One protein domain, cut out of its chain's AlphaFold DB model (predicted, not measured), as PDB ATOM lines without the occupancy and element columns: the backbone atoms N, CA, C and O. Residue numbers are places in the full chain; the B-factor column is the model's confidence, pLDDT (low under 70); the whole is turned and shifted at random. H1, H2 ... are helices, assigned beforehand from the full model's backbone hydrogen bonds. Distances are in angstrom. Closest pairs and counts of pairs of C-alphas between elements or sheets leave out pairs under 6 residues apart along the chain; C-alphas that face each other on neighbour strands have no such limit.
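This is residues 82 to 129 and 152 to 222 of the 247 residues of the protein "Protein CBR-SRW-87" of Caenorhabditis briggsae (UniProt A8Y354). The long helix H2 and helices H3 and H4 lie side by side, running back and forth with H3 between; residues 117 to 129 of H2 stick out, and H5 turns off H4's end. The printed part has 119 residues with five named helices, H1 to H5; it is all helix, only just loose, close to extended (radius of gyration 20.2 A), spanning 60 by 38 by 24 A.

Find C-alpha 87 at (128.794, 154.688, 54.724), where H2, residues 87 to 129, begins its 61.5 A. H1 is residues 82 to 85, H3 152 to 172, H4 181 to 207, kinked 31 degrees near 201. H5, residues 209 to 222, ends at (128.113, 123.134, 108.581).

Residues 92 to 112 of H2 touch H3, opposite ways at 18 degrees, a shallow tilt; look at C-alphas Asn 93 and Ala 171, the closest, 5.1 A. H3 and H4 form a hairpin. H4 and H5 only just touch, only at the corner, with 3 pairs of C-alphas within 8 A.

Residues 130 to 151 are cut out, a 27.2 A gap. Confidence is low at residues 203 to 215.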
ATOM      1  N   ASP A  82     131.606 157.874  64.910       76.50
ATOM      2  CA  ASP A  82     131.396 158.342  63.535       76.50
ATOM      3  C   ASP A  82     131.728 157.277  62.483       76.50
ATOM      4  O   ASP A  82     131.062 157.200  61.455       76.50
ATOM      5  N   PHE A  83     132.653 156.360  62.783       76.06
ATOM      6  CA  PHE A  83     132.924 155.182  61.951       76.06
ATOM      7  C   PHE A  83     131.681 154.303  61.715       76.06
ATOM      8  O   PHE A  83     131.502 153.761  60.628       76.06
ATOM      9  N   TYR A  84     130.803 154.172  62.714       71.75
ATOM     10  CA  TYR A  84     129.564 153.394  62.599       71.75
ATOM     11  C   TYR A  84     128.432 154.169  61.912       71.75
ATOM     12  O   TYR A  84     127.486 153.540  61.437       71.75
ATOM     13  N   LYS A  85     128.538 155.502  61.844       68.81
ATOM     14  CA  LYS A  85     127.639 156.380  61.078       68.81
ATOM     15  C   LYS A  85     128.089 156.547  59.619       68.81
ATOM     16  O   LYS A  85     127.265 156.852  58.763       68.81
ATOM     17  N   ALA A  86     129.374 156.340  59.332       69.50
ATOM     18  CA  ALA A  86     129.937 156.405  57.988       69.50
ATOM     19  C   ALA A  86     129.326 155.338  57.058       69.50
ATOM     20  O   ALA A  86     128.873 154.284  57.511       69.50
ATOM     21  N   SER A  87     129.341 155.599  55.744       66.81
ATOM     22  CA  SER A  87     128.794 154.688  54.724       66.81
ATOM     23  C   SER A  87     127.311 154.346  54.957       66.81
ATOM     24  O   SER A  87     126.944 153.171  54.998       66.81
ATOM     25  N   ASP A  88     126.477 155.368  55.167       67.31
ATOM     26  CA  ASP A  88     125.024 155.272  55.398       67.31
ATOM     27  C   ASP A  88     124.602 154.351  56.562       67.31
ATOM     28  O   ASP A  88     123.511 153.780  56.566       67.31
ATOM     29  N   GLY A  89     125.461 154.176  57.574       71.81
ATOM     30  CA  GLY A  89     125.153 153.338  58.739       71.81
ATOM     31  C   GLY A  89     125.262 151.829  58.486       71.81
ATOM     32  O   GLY A  89     124.735 151.028  59.263       71.81
ATOM     33  N   LEU A  90     125.968 151.399  57.434       76.56
ATOM     34  CA  LEU A  90     126.122 149.982  57.082       76.56
ATOM     35  C   LEU A  90     126.781 149.158  58.206       76.56
ATOM     36  O   LEU A  90     126.283 148.092  58.572       76.56
ATOM     37  N   PHE A  91     127.856 149.668  58.820       76.81
ATOM     38  CA  PHE A  91     128.530 149.001  59.947       76.81
ATOM     39  C   PHE A  91     127.638 148.882  61.186       76.81
ATOM     40  O   PHE A  91     127.673 147.874  61.898       76.81
ATOM     41  N   ARG A  92     126.811 149.896  61.432       74.44
ATOM     42  CA  ARG A  92     125.797 149.900  62.489       74.44
ATOM     43  C   ARG A  92     124.738 148.832  62.230       74.44
ATOM     44  O   ARG A  92     124.454 148.055  63.139       74.44
ATOM     45  N   ASN A  93     124.210 148.741  61.012       76.69
ATOM     46  CA  ASN A  93     123.199 147.745  60.655       76.69
ATOM     47  C   ASN A  93     123.745 146.325  60.790       76.69
ATOM     48  O   ASN A  93     123.088 145.472  61.380       76.69
ATOM     49  N   ILE A  94     124.981 146.081  60.346       79.88
ATOM     50  CA  ILE A  94     125.652 144.792  60.547       79.88
ATOM     51  C   ILE A  94     125.779 144.470  62.042       79.88
ATOM     52  O   ILE A  94     125.419 143.371  62.459       79.88
ATOM     53  N   ASN A  95     126.234 145.415  62.871       79.31
ATOM     54  CA  ASN A  95     126.385 145.188  64.311       79.31
ATOM     55  C   ASN A  95     125.025 144.950  65.003       79.31
ATOM     56  O   ASN A  95     124.904 144.064  65.846       79.31
ATOM     57  N   LEU A  96     123.970 145.668  64.600       77.12
ATOM     58  CA  LEU A  96     122.603 145.474  65.095       77.12
ATOM     59  C   LEU A  96     122.000 144.132  64.662       77.12
ATOM     60  O   LEU A  96     121.361 143.468  65.472       77.12
ATOM     61  N   ILE A  97     122.223 143.695  63.421       77.00
ATOM     62  CA  ILE A  97     121.736 142.402  62.920       77.00
ATOM     63  C   ILE A  97     122.492 141.249  63.587       77.00
ATOM     64  O   ILE A  97     121.886 140.246  63.962       77.00
ATOM     65  N   ILE A  98     123.803 141.381  63.792       78.25
ATOM     66  CA  ILE A  98     124.592 140.375  64.509       78.25
ATOM     67  C   ILE A  98     124.176 140.341  65.989       78.25
ATOM     68  O   ILE A  98     123.841 139.279  66.510       78.25
ATOM     69  N   GLY A  99     124.133 141.488  66.666       71.75
ATOM     70  CA  GLY A  99     123.787 141.572  68.086       71.75
ATOM     71  C   GLY A  99     122.328 141.208  68.383       71.75
ATOM     72  O   GLY A  99     122.057 140.383  69.254       71.75
ATOM     73  N   GLY A 100     121.384 141.779  67.639       68.56
ATOM     74  CA  GLY A 100     119.946 141.554  67.803       68.56
ATOM     75  C   GLY A 100     119.448 140.275  67.125       68.56
ATOM     76  O   GLY A 100     118.711 139.493  67.718       68.56
ATOM     77  N   GLY A 101     119.874 139.988  65.898       71.31
ATOM     78  CA  GLY A 101     119.478 138.768  65.194       71.31
ATOM     79  C   GLY A 101     120.157 137.523  65.767       71.31
ATOM     80  O   GLY A 101     119.504 136.644  66.333       71.31
ATOM     81  N   ILE A 102     121.482 137.440  65.655       71.25
ATOM     82  CA  ILE A 102     122.226 136.248  66.096       71.25
ATOM     83  C   ILE A 102     122.282 136.178  67.628       71.25
ATOM     84  O   ILE A 102     122.145 135.099  68.198       71.25
ATOM     85  N   GLY A 103     122.448 137.307  68.316       71.19
ATOM     86  CA  GLY A 103     122.587 137.320  69.775       71.19
ATOM     87  C   GLY A 103     121.286 137.110  70.556       71.19
ATOM     88  O   GLY A 103     121.344 136.565  71.657       71.19
ATOM     89  N   LYS A 104     120.120 137.496  70.014       73.38
ATOM     90  CA  LYS A 104     118.836 137.458  70.747       73.38
ATOM     91  C   LYS A 104     117.811 136.506  70.127       73.38
ATOM     92  O   LYS A 104     117.275 135.643  70.823       73.38
ATOM     93  N   ILE A 105     117.603 136.559  68.810       75.12
ATOM     94  CA  ILE A 105     116.615 135.695  68.135       75.12
ATOM     95  C   ILE A 105     117.080 134.233  68.086       75.12
ATOM     96  O   ILE A 105     116.299 133.318  68.356       75.12
ATOM     97  N   LEU A 106     118.359 133.988  67.792       76.31
ATOM     98  CA  LEU A 106     118.895 132.626  67.717       76.31
ATOM     99  C   LEU A 106     118.746 131.850  69.046       76.31
ATOM    100  O   LEU A 106     118.202 130.740  69.017       76.31
ATOM    101  N   PRO A 107     119.151 132.379  70.222       72.38
ATOM    102  CA  PRO A 107     118.888 131.700  71.488       72.38
ATOM    103  C   PRO A 107     117.393 131.621  71.818       72.38
ATOM    104  O   PRO A 107     116.978 130.607  72.380       72.38
ATOM    105  N   CYS A 108     116.579 132.603  71.412       74.75
ATOM    106  CA  CYS A 108     115.123 132.578  71.591       74.75
ATOM    107  C   CYS A 108     114.455 131.366  70.924       74.75
ATOM    108  O   CYS A 108     113.535 130.799  71.500       74.75
ATOM    109  N   ILE A 109     114.944 130.896  69.771       76.50
ATOM    110  CA  ILE A 109     114.374 129.727  69.069       76.50
ATOM    111  C   ILE A 109     115.092 128.425  69.450       76.50
ATOM    112  O   ILE A 109     114.456 127.389  69.691       76.50
ATOM    113  N   LEU A 110     116.425 128.450  69.536       73.81
ATOM    114  CA  LEU A 110     117.212 127.255  69.848       73.81
ATOM    115  C   LEU A 110     116.938 126.748  71.265       73.81
ATOM    116  O   LEU A 110     116.878 125.536  71.482       73.81
ATOM    117  N   PHE A 111     116.769 127.645  72.238       70.50
ATOM    118  CA  PHE A 111     116.615 127.259  73.637       70.50
ATOM    119  C   PHE A 111     115.294 126.512  73.917       70.50
ATOM    120  O   PHE A 111     115.363 125.418  74.494       70.50
ATOM    121  N   PRO A 112     114.112 126.977  73.456       72.62
ATOM    122  CA  PRO A 112     112.868 126.206  73.517       72.62
ATOM    123  C   PRO A 112     112.958 124.872  72.782       72.62
ATOM    124  O   PRO A 112     112.595 123.835  73.338       72.62
ATOM    125  N   THR A 113     113.492 124.873  71.558       72.88
ATOM    126  CA  THR A 113     113.540 123.677  70.706       72.88
ATOM    127  C   THR A 113     114.380 122.573  71.346       72.88
ATOM    128  O   THR A 113     113.921 121.437  71.497       72.88
ATOM    129  N   LEU A 114     115.582 122.912  71.824       68.44
ATOM    130  CA  LEU A 114     116.448 121.980  72.549       68.44
ATOM    131  C   LEU A 114     115.807 121.498  73.854       68.44
ATOM    132  O   LEU A 114     115.954 120.332  74.220       68.44
ATOM    133  N   THR A 115     115.076 122.369  74.548       70.31
ATOM    134  CA  THR A 115     114.383 122.015  75.791       70.31
ATOM    135  C   THR A 115     113.250 121.017  75.538       70.31
ATOM    136  O   THR A 115     113.139 120.027  76.261       70.31
ATOM    137  N   ILE A 116     112.454 121.204  74.482       71.06
ATOM    138  CA  ILE A 116     111.383 120.272  74.095       71.06
ATOM    139  C   ILE A 116     111.962 118.903  73.730       71.06
ATOM    140  O   ILE A 116     111.463 117.880  74.210       71.06
ATOM    141  N   ILE A 117     113.024 118.867  72.918       71.88
ATOM    142  CA  ILE A 117     113.706 117.618  72.548       71.88
ATOM    143  C   ILE A 117     114.225 116.910  73.803       71.88
ATOM    144  O   ILE A 117     113.955 115.726  73.999       71.88
ATOM    145  N   LEU A 118     114.890 117.640  74.702       66.31
ATOM    146  CA  LEU A 118     115.399 117.090  75.955       66.31
ATOM    147  C   LEU A 118     114.278 116.506  76.827       66.31
ATOM    148  O   LEU A 118     114.426 115.410  77.365       66.31
ATOM    149  N   ILE A 119     113.142 117.200  76.953       65.81
ATOM    150  CA  ILE A 119     111.978 116.697  77.699       65.81
ATOM    151  C   ILE A 119     111.452 115.403  77.068       65.81
ATOM    152  O   ILE A 119     111.123 114.465  77.798       65.81
ATOM    153  N   ARG A 120     111.372 115.327  75.733       70.19
ATOM    154  CA  ARG A 120     110.920 114.123  75.017       70.19
ATOM    155  C   ARG A 120     111.855 112.939  75.260       70.19
ATOM    156  O   ARG A 120     111.377 111.870  75.638       70.19
ATOM    157  N   GLU A 121     113.163 113.140  75.127       68.81
ATOM    158  CA  GLU A 121     114.169 112.096  75.363       68.81
ATOM    159  C   GLU A 121     114.176 111.626  76.825       68.81
ATOM    160  O   GLU A 121     114.155 110.424  77.102       68.81
ATOM    161  N   LEU A 122     114.093 112.554  77.783       65.12
ATOM    162  CA  LEU A 122     113.984 112.218  79.205       65.12
ATOM    163  C   LEU A 122     112.698 111.438  79.517       65.12
ATOM    164  O   LEU A 122     112.739 110.477  80.290       65.12
ATOM    165  N   LYS A 123     111.559 111.812  78.914       66.44
ATOM    166  CA  LYS A 123     110.299 111.062  79.047       66.44
ATOM    167  C   LYS A 123     110.440 109.651  78.481       66.44
ATOM    168  O   LYS A 123     110.049 108.702  79.157       66.44
ATOM    169  N   LYS A 124     111.034 109.498  77.296       73.31
ATOM    170  CA  LYS A 124     111.245 108.199  76.643       73.31
ATOM    171  C   LYS A 124     112.145 107.277  77.473       73.31
ATOM    172  O   LYS A 124     111.742 106.159  77.788       73.31
ATOM    173  N   ALA A 125     113.310 107.765  77.904       67.12
ATOM    174  CA  ALA A 125     114.238 107.010  78.748       67.12
ATOM    175  C   ALA A 125     113.608 106.610  80.091       67.12
ATOM    176  O   ALA A 125     113.867 105.528  80.619       67.12
ATOM    177  N   ARG A 126     112.746 107.467  80.646       63.78
ATOM    178  CA  ARG A 126     112.031 107.172  81.886       63.78
ATOM    179  C   ARG A 126     110.920 106.145  81.705       63.78
ATOM    180  O   ARG A 126     110.813 105.266  82.547       63.78
ATOM    181  N   LEU A 127     110.123 106.228  80.642       70.62
ATOM    182  CA  LEU A 127     109.092 105.228  80.349       70.62
ATOM    183  C   LEU A 127     109.709 103.842  80.128       70.62
ATOM    184  O   LEU A 127     109.158 102.855  80.602       70.62
ATOM    185  N   ALA A 128     110.879 103.766  79.487       71.50
ATOM    186  CA  ALA A 128     111.636 102.520  79.376       71.50
ATOM    187  C   ALA A 128     112.055 101.963  80.755       71.50
ATOM    188  O   ALA A 128     111.935 100.766  80.996       71.50
ATOM    189  N   ARG A 129     112.476 102.831  81.688       66.38
ATOM    190  CA  ARG A 129     112.834 102.444  83.068       66.38
ATOM    191  C   ARG A 129     111.625 102.080  83.938       66.38
ATOM    192  O   ARG A 129     111.730 101.153  84.726       66.38
ATOM    193  N   MET A 152     108.775 128.733  82.152       72.94
ATOM    194  CA  MET A 152     110.039 129.448  81.949       72.94
ATOM    195  C   MET A 152     110.349 129.676  80.464       72.94
ATOM    196  O   MET A 152     110.775 130.761  80.082       72.94
ATOM    197  N   THR A 153     110.135 128.663  79.620       74.44
ATOM    198  CA  THR A 153     110.364 128.761  78.174       74.44
ATOM    199  C   THR A 153     109.407 129.748  77.509       74.44
ATOM    200  O   THR A 153     109.847 130.547  76.688       74.44
ATOM    201  N   VAL A 154     108.124 129.725  77.878       77.94
ATOM    202  CA  VAL A 154     107.117 130.651  77.338       77.94
ATOM    203  C   VAL A 154     107.412 132.085  77.775       77.94
ATOM    204  O   VAL A 154     107.398 132.980  76.937       77.94
ATOM    205  N   SER A 155     107.749 132.308  79.048       77.81
ATOM    206  CA  SER A 155     108.118 133.638  79.547       77.81
ATOM    207  C   SER A 155     109.397 134.171  78.894       77.81
ATOM    208  O   SER A 155     109.451 135.341  78.535       77.81
ATOM    209  N   PHE A 156     110.408 133.320  78.688       76.19
ATOM    210  CA  PHE A 156     111.634 133.702  77.981       76.19
ATOM    211  C   PHE A 156     111.341 134.108  76.532       76.19
ATOM    212  O   PHE A 156     111.794 135.159  76.087       76.19
ATOM    213  N   PHE A 157     110.529 133.321  75.822       80.81
ATOM    214  CA  PHE A 157     110.112 133.634  74.456       80.81
ATOM    215  C   PHE A 157     109.324 134.949  74.383       80.81
ATOM    216  O   PHE A 157     109.625 135.794  73.547       80.81
ATOM    217  N   ALA A 158     108.366 135.158  75.291       80.06
ATOM    218  CA  ALA A 158     107.530 136.357  75.324       80.06
ATOM    219  C   ALA A 158     108.318 137.659  75.551       80.06
ATOM    220  O   ALA A 158     107.839 138.719  75.165       80.06
ATOM    221  N   ILE A 159     109.508 137.590  76.158       79.19
ATOM    222  CA  ILE A 159     110.366 138.757  76.412       79.19
ATOM    223  C   ILE A 159     111.415 138.921  75.310       79.19
ATOM    224  O   ILE A 159     111.573 140.012  74.773       79.19
ATOM    225  N   GLU A 160     112.114 137.850  74.934       78.56
ATOM    226  CA  GLU A 160     113.194 137.921  73.941       78.56
ATOM    227  C   GLU A 160     112.680 138.165  72.514       78.56
ATOM    228  O   GLU A 160     113.342 138.823  71.714       78.56
ATOM    229  N   PHE A 161     111.479 137.681  72.184       80.62
ATOM    230  CA  PHE A 161     110.873 137.890  70.868       80.62
ATOM    231  C   PHE A 161     110.605 139.375  70.543       80.62
ATOM    232  O   PHE A 161     111.107 139.843  69.517       80.62
ATOM    233  N   PRO A 162     109.889 140.155  71.382       81.06
ATOM    234  CA  PRO A 162     109.678 141.575  71.115       81.06
ATOM    235  C   PRO A 162     110.979 142.387  71.159       81.06
ATOM    236  O   PRO A 162     111.137 143.283  70.335       81.06
ATOM    237  N   ILE A 163     111.944 142.034  72.022       80.06
ATOM    238  CA  ILE A 163     113.281 142.660  72.008       80.06
ATOM    239  C   ILE A 163     113.931 142.474  70.633       80.06
ATOM    240  O   ILE A 163     114.381 143.447  70.030       80.06
ATOM    241  N   GLY A 164     113.945 141.243  70.112       76.56
ATOM    242  CA  GLY A 164     114.495 140.939  68.793       76.56
ATOM    243  C   GLY A 164     113.847 141.763  67.679       76.56
ATOM    244  O   GLY A 164     114.560 142.334  66.858       76.56
ATOM    245  N   ILE A 165     112.515 141.890  67.675       80.88
ATOM    246  CA  ILE A 165     111.792 142.701  66.680       80.88
ATOM    247  C   ILE A 165     112.194 144.174  66.772       80.88
ATOM    248  O   ILE A 165     112.474 144.791  65.746       80.88
ATOM    249  N   CYS A 166     112.265 144.742  67.978       80.12
ATOM    250  CA  CYS A 166     112.659 146.137  68.151       80.12
ATOM    251  C   CYS A 166     114.082 146.401  67.633       80.12
ATOM    252  O   CYS A 166     114.297 147.423  66.989       80.12
ATOM    253  N   PHE A 167     115.018 145.462  67.811       76.38
ATOM    254  CA  PHE A 167     116.362 145.556  67.227       76.38
ATOM    255  C   PHE A 167     116.350 145.579  65.690       76.38
ATOM    256  O   PHE A 167     117.147 146.294  65.086       76.38
ATOM    257  N   TRP A 168     115.452 144.828  65.043       76.69
ATOM    258  CA  TRP A 168     115.284 144.862  63.583       76.69
ATOM    259  C   TRP A 168     114.672 146.177  63.098       76.69
ATOM    260  O   TRP A 168     115.122 146.727  62.096       76.69
ATOM    261  N   VAL A 169     113.679 146.703  63.818       79.06
ATOM    262  CA  VAL A 169     113.084 148.017  63.525       79.06
ATOM    263  C   VAL A 169     114.130 149.123  63.676       79.06
ATOM    264  O   VAL A 169     114.218 150.016  62.836       79.06
ATOM    265  N   GLU A 170     114.976 149.041  64.701       74.75
ATOM    266  CA  GLU A 170     116.067 149.989  64.916       74.75
ATOM    267  C   GLU A 170     117.163 149.858  63.846       74.75
ATOM    268  O   GLU A 170     117.670 150.873  63.375       74.75
ATOM    269  N   ALA A 171     117.460 148.644  63.371       73.81
ATOM    270  CA  ALA A 171     118.354 148.420  62.229       73.81
ATOM    271  C   ALA A 171     117.780 148.932  60.893       73.81
ATOM    272  O   ALA A 171     118.538 149.298  60.002       73.81
ATOM    273  N   ALA A 172     116.454 148.963  60.740       73.38
ATOM    274  CA  ALA A 172     115.802 149.537  59.563       73.38
ATOM    275  C   ALA A 172     115.763 151.076  59.601       73.38
ATOM    276  O   ALA A 172     115.639 151.717  58.558       73.38
ATOM    277  N   SER A 173     115.872 151.680  60.787       70.94
ATOM    278  CA  SER A 173     116.002 153.131  60.925       70.94
ATOM    279  C   SER A 173     117.401 153.594  60.495       70.94
ATOM    280  O   SER A 173     118.397 152.926  60.769       70.94
ATOM    281  N   SER A 174     117.506 154.747  59.834       63.81
ATOM    282  CA  SER A 174     118.789 155.283  59.348       63.81
ATOM    283  C   SER A 174     119.659 155.906  60.448       63.81
ATOM    284  O   SER A 174     120.862 156.061  60.257       63.81
ATOM    285  N   ALA A 175     119.088 156.233  61.612       64.12
ATOM    286  CA  ALA A 175     119.798 156.905  62.700       64.12
ATOM    287  C   ALA A 175     119.434 156.337  64.078       64.12
ATOM    288  O   ALA A 175     118.322 155.858  64.301       64.12
ATOM    289  N   PHE A 176     120.383 156.379  65.018       65.12
ATOM    290  CA  PHE A 176     120.132 156.029  66.416       65.12
ATOM    291  C   PHE A 176     119.380 157.182  67.054       65.12
ATOM    292  O   PHE A 176     119.884 158.303  67.104       65.12
ATOM    293  N   ASN A 177     118.168 156.910  67.521       67.06
ATOM    294  CA  ASN A 177     117.377 157.892  68.230       67.06
ATOM    295  C   ASN A 177     117.011 157.315  69.591       67.06
ATOM    296  O   ASN A 177     116.091 156.510  69.705       67.06
ATOM    297  N   GLU A 178     117.728 157.755  70.622       63.22
ATOM    298  CA  GLU A 178     117.495 157.348  72.011       63.22
ATOM    299  C   GLU A 178     116.054 157.642  72.467       63.22
ATOM    300  O   GLU A 178     115.502 156.931  73.303       63.22
ATOM    301  N   LYS A 179     115.404 158.644  71.857       66.62
ATOM    302  CA  LYS A 179     114.003 159.010  72.113       66.62
ATOM    303  C   LYS A 179     113.002 158.213  71.273       66.62
ATOM    304  O   LYS A 179     111.814 158.535  71.274       66.62
ATOM    305  N   SER A 180     113.450 157.217  70.509       76.25
ATOM    306  CA  SER A 180     112.546 156.385  69.724       76.25
ATOM    307  C   SER A 180     111.723 155.471  70.630       76.25
ATOM    308  O   SER A 180     112.204 154.940  71.634       76.25
ATOM    309  N   VAL A 181     110.477 155.225  70.223       78.44
ATOM    310  CA  VAL A 181     109.573 154.296  70.915       78.44
ATOM    311  C   VAL A 181     110.190 152.892  71.006       78.44
ATOM    312  O   VAL A 181     110.046 152.220  72.025       78.44
ATOM    313  N   ALA A 182     110.926 152.459  69.976       77.44
ATOM    314  CA  ALA A 182     111.593 151.158  69.953       77.44
ATOM    315  C   ALA A 182     112.677 151.048  71.038       77.44
ATOM    316  O   ALA A 182     112.702 150.060  71.771       77.44
ATOM    317  N   THR A 183     113.515 152.075  71.198       77.19
ATOM    318  CA  THR A 183     114.584 152.095  72.208       77.19
ATOM    319  C   THR A 183     114.011 152.068  73.629       77.19
ATOM    320  O   THR A 183     114.491 151.306  74.470       77.19
ATOM    321  N   SER A 184     112.925 152.806  73.896       80.06
ATOM    322  CA  SER A 184     112.240 152.761  75.198       80.06
ATOM    323  C   SER A 184     111.645 151.379  75.504       80.06
ATOM    324  O   SER A 184     111.763 150.884  76.626       80.06
ATOM    325  N   ILE A 185     111.048 150.720  74.504       82.81
ATOM    326  CA  ILE A 185     110.524 149.352  74.646       82.81
ATOM    327  C   ILE A 185     111.662 148.362  74.926       82.81
ATOM    328  O   ILE A 185     111.537 147.530  75.824       82.81
ATOM    329  N   ILE A 186     112.789 148.474  74.213       81.94
ATOM    330  CA  ILE A 186     113.976 147.635  74.442       81.94
ATOM    331  C   ILE A 186     114.481 147.794  75.878       81.94
ATOM    332  O   ILE A 186     114.747 146.791  76.543       81.94
ATOM    333  N   GLN A 187     114.594 149.027  76.380       81.94
ATOM    334  CA  GLN A 187     115.032 149.286  77.755       81.94
ATOM    335  C   GLN A 187     114.087 148.645  78.779       81.94
ATOM    336  O   GLN A 187     114.547 147.929  79.670       81.94
ATOM    337  N   LEU A 188     112.773 148.825  78.624       86.19
ATOM    338  CA  LEU A 188     111.781 148.253  79.536       86.19
ATOM    339  C   LEU A 188     111.810 146.717  79.534       86.19
ATOM    340  O   LEU A 188     111.841 146.088  80.595       86.19
ATOM    341  N   LEU A 189     111.860 146.098  78.354       83.81
ATOM    342  CA  LEU A 189     111.932 144.643  78.227       83.81
ATOM    343  C   LEU A 189     113.253 144.080  78.769       83.81
ATOM    344  O   LEU A 189     113.246 143.025  79.404       83.81
ATOM    345  N   ASN A 190     114.372 144.793  78.601       84.00
ATOM    346  CA  ASN A 190     115.654 144.411  79.197       84.00
ATOM    347  C   ASN A 190     115.608 144.434  80.732       84.00
ATOM    348  O   ASN A 190     116.158 143.534  81.366       84.00
ATOM    349  N   MET A 191     114.916 145.396  81.349       86.25
ATOM    350  CA  MET A 191     114.747 145.416  82.809       86.25
ATOM    351  C   MET A 191     113.972 144.189  83.306       86.25
ATOM    352  O   MET A 191     114.378 143.534  84.268       86.25
ATOM    353  N   ILE A 192     112.898 143.810  82.609       84.50
ATOM    354  CA  ILE A 192     112.128 142.594  82.917       84.50
ATOM    355  C   ILE A 192     112.993 141.339  82.705       84.50
ATOM    356  O   ILE A 192     112.953 140.400  83.506       84.50
ATOM    357  N   TYR A 193     113.824 141.330  81.663       82.69
ATOM    358  CA  TYR A 193     114.744 140.234  81.373       82.69
ATOM    359  C   TYR A 193     115.753 139.979  82.511       82.69
ATOM    360  O   TYR A 193     116.053 138.822  82.832       82.69
ATOM    361  N   VAL A 194     116.234 141.029  83.183       84.06
ATOM    362  CA  VAL A 194     117.108 140.888  84.362       84.06
ATOM    363  C   VAL A 194     116.392 140.125  85.481       84.06
ATOM    364  O   VAL A 194     116.944 139.173  86.036       84.06
ATOM    365  N   VAL A 195     115.128 140.459  85.761       82.31
ATOM    366  CA  VAL A 195     114.308 139.770  86.777       82.31
ATOM    367  C   VAL A 195     114.058 138.305  86.405       82.31
ATOM    368  O   VAL A 195     114.120 137.408  87.255       82.31
ATOM    369  N   MET A 196     113.837 138.022  85.124       78.25
ATOM    370  CA  MET A 196     113.723 136.648  84.628       78.25
ATOM    371  C   MET A 196     115.016 135.852  84.812       78.25
ATOM    372  O   MET A 196     114.978 134.686  85.210       78.25
ATOM    373  N   THR A 197     116.166 136.488  84.592       78.88
ATOM    374  CA  THR A 197     117.477 135.870  84.818       78.88
ATOM    375  C   THR A 197     117.693 135.556  86.300       78.88
ATOM    376  O   THR A 197     118.149 134.465  86.635       78.88
ATOM    377  N   LEU A 198     117.274 136.441  87.212       80.88
ATOM    378  CA  LEU A 198     117.286 136.164  88.655       80.88
ATOM    379  C   LEU A 198     116.376 134.979  89.023       80.88
ATOM    380  O   LEU A 198     116.726 134.141  89.857       80.88
ATOM    381  N   SER A 199     115.238 134.848  88.341       76.44
ATOM    382  CA  SER A 199     114.277 133.761  88.564       76.44
ATOM    383  C   SER A 199     114.828 132.376  88.194       76.44
ATOM    384  O   SER A 199     114.387 131.369  88.759       76.44
ATOM    385  N   HIS A 200     115.831 132.288  87.308       72.88
ATOM    386  CA  HIS A 200     116.484 131.016  86.972       72.88
ATOM    387  C   HIS A 200     117.104 130.322  88.187       72.88
ATOM    388  O   HIS A 200     117.086 129.090  88.249       72.88
ATOM    389  N   PHE A 201     117.617 131.073  89.165       69.31
ATOM    390  CA  PHE A 201     118.164 130.494  90.393       69.31
ATOM    391  C   PHE A 201     117.089 129.719  91.168       69.31
ATOM    392  O   PHE A 201     117.258 128.534  91.474       69.31
ATOM    393  N   SER A 202     115.939 130.358  91.387       70.44
ATOM    394  CA  SER A 202     114.770 129.752  92.024       70.44
ATOM    395  C   SER A 202     114.321 128.505  91.265       70.44
ATOM    396  O   SER A 202     114.114 127.445  91.857       70.44
ATOM    397  N   ILE A 203     114.246 128.581  89.936       67.12
ATOM    398  CA  ILE A 203     113.840 127.455  89.092       67.12
ATOM    399  C   ILE A 203     114.817 126.284  89.231       67.12
ATOM    400  O   ILE A 203     114.375 125.165  89.485       67.12
ATOM    401  N   CYS A 204     116.128 126.516  89.149       64.62
ATOM    402  CA  CYS A 204     117.150 125.484  89.356       64.62
ATOM    403  C   CYS A 204     117.013 124.801  90.725       64.62
ATOM    404  O   CYS A 204     117.113 123.572  90.822       64.62
ATOM    405  N   PHE A 205     116.693 125.575  91.764       64.19
ATOM    406  CA  PHE A 205     116.420 125.056  93.099       64.19
ATOM    407  C   PHE A 205     115.146 124.193  93.158       64.19
ATOM    408  O   PHE A 205     115.129 123.162  93.834       64.19
ATOM    409  N   PHE A 206     114.066 124.554  92.457       60.34
ATOM    410  CA  PHE A 206     112.827 123.755  92.392       60.34
ATOM    411  C   PHE A 206     112.930 122.504  91.509       60.34
ATOM    412  O   PHE A 206     112.327 121.476  91.828       60.34
ATOM    413  N   MET A 207     113.708 122.565  90.431       53.53
ATOM    414  CA  MET A 207     113.749 121.553  89.370       53.53
ATOM    415  C   MET A 207     114.601 120.328  89.752       53.53
ATOM    416  O   MET A 207     114.274 119.207  89.361       53.53
ATOM    417  N   SER A 208     115.654 120.500  90.562       56.94
ATOM    418  CA  SER A 208     116.597 119.421  90.889       56.94
ATOM    419  C   SER A 208     116.487 118.951  92.343       56.94
ATOM    420  O   SER A 208     116.902 119.631  93.282       56.94
ATOM    421  N   SER A 209     115.979 117.730  92.544       54.62
ATOM    422  CA  SER A 209     116.051 117.048  93.844       54.62
ATOM    423  C   SER A 209     117.498 116.825  94.289       54.62
ATOM    424  O   SER A 209     117.782 116.948  95.472       54.62
ATOM    425  N   GLN A 210     118.412 116.574  93.346       47.38
ATOM    426  CA  GLN A 210     119.843 116.401  93.606       47.38
ATOM    427  C   GLN A 210     120.469 117.694  94.144       47.38
ATOM    428  O   GLN A 210     121.220 117.646  95.108       47.38
ATOM    429  N   TYR A 211     120.086 118.854  93.597       54.34
ATOM    430  CA  TYR A 211     120.564 120.157  94.071       54.34
ATOM    431  C   TYR A 211     120.093 120.450  95.502       54.34
ATOM    432  O   TYR A 211     120.886 120.846  96.349       54.34
ATOM    433  N   ARG A 212     118.822 120.162  95.815       62.41
ATOM    434  CA  ARG A 212     118.281 120.300  97.181       62.41
ATOM    435  C   ARG A 212     118.968 119.380  98.185       62.41
ATOM    436  O   ARG A 212     119.201 119.797  99.315       62.41
ATOM    437  N   THR A 213     119.276 118.145  97.789       59.94
ATOM    438  CA  THR A 213     119.985 117.193  98.655       59.94
ATOM    439  C   THR A 213     121.416 117.652  98.923       59.94
ATOM    440  O   THR A 213     121.847 117.592 100.068       59.94
ATOM    441  N   THR A 214     122.121 118.189  97.920       62.72
ATOM    442  CA  THR A 214     123.473 118.744  98.095       62.72
ATOM    443  C   THR A 214     123.481 120.010  98.955       62.72
ATOM    444  O   THR A 214     124.327 120.154  99.828       62.72
ATOM    445  N   VAL A 215     122.523 120.924  98.775       65.94
ATOM    446  CA  VAL A 215     122.417 122.119  99.635       65.94
ATOM    447  C   VAL A 215     122.119 121.716 101.080       65.94
ATOM    448  O   VAL A 215     122.770 122.209 101.997       65.94
ATOM    449  N   LYS A 216     121.195 120.769 101.295       71.44
ATOM    450  CA  LYS A 216     120.926 120.230 102.634       71.44
ATOM    451  C   LYS A 216     122.148 119.551 103.243       71.44
ATOM    452  O   LYS A 216     122.371 119.738 104.431       71.44
ATOM    453  N   SER A 217     122.931 118.796 102.472       66.50
ATOM    454  CA  SER A 217     124.123 118.129 103.004       66.50
ATOM    455  C   SER A 217     125.234 119.117 103.361       66.50
ATOM    456  O   SER A 217     125.900 118.915 104.369       66.50
ATOM    457  N   ILE A 218     125.393 120.211 102.609       74.06
ATOM    458  CA  ILE A 218     126.321 121.298 102.957       74.06
ATOM    459  C   ILE A 218     125.876 121.979 104.258       74.06
ATOM    460  O   ILE A 218     126.664 122.065 105.194       74.06
ATOM    461  N   PHE A 219     124.599 122.359 104.366       72.19
ATOM    462  CA  PHE A 219     124.059 123.033 105.555       72.19
ATOM    463  C   PHE A 219     124.066 122.135 106.808       72.19
ATOM    464  O   PHE A 219     124.352 122.579 107.916       72.19
ATOM    465  N   GLN A 220     123.782 120.839 106.649       69.88
ATOM    466  CA  GLN A 220     123.866 119.862 107.741       69.88
ATOM    467  C   GLN A 220     125.313 119.594 108.162       69.88
ATOM    468  O   GLN A 220     125.574 119.403 109.349       69.88
ATOM    469  N   ARG A 221     126.261 119.606 107.219       59.72
ATOM    470  CA  ARG A 221     127.690 119.468 107.518       59.72
ATOM    471  C   ARG A 221     128.230 120.694 108.248       59.72
ATOM    472  O   ARG A 221     129.002 120.530 109.183       59.72
ATOM    473  N   GLU A 222     127.778 121.889 107.884       59.19
ATOM    474  CA  GLU A 222     128.113 123.134 108.581       59.19
ATOM    475  C   GLU A 222     127.597 123.129 110.027       59.19
ATOM    476  O   GLU A 222     128.366 123.380 110.952       59.19
TER     477      GLU A 222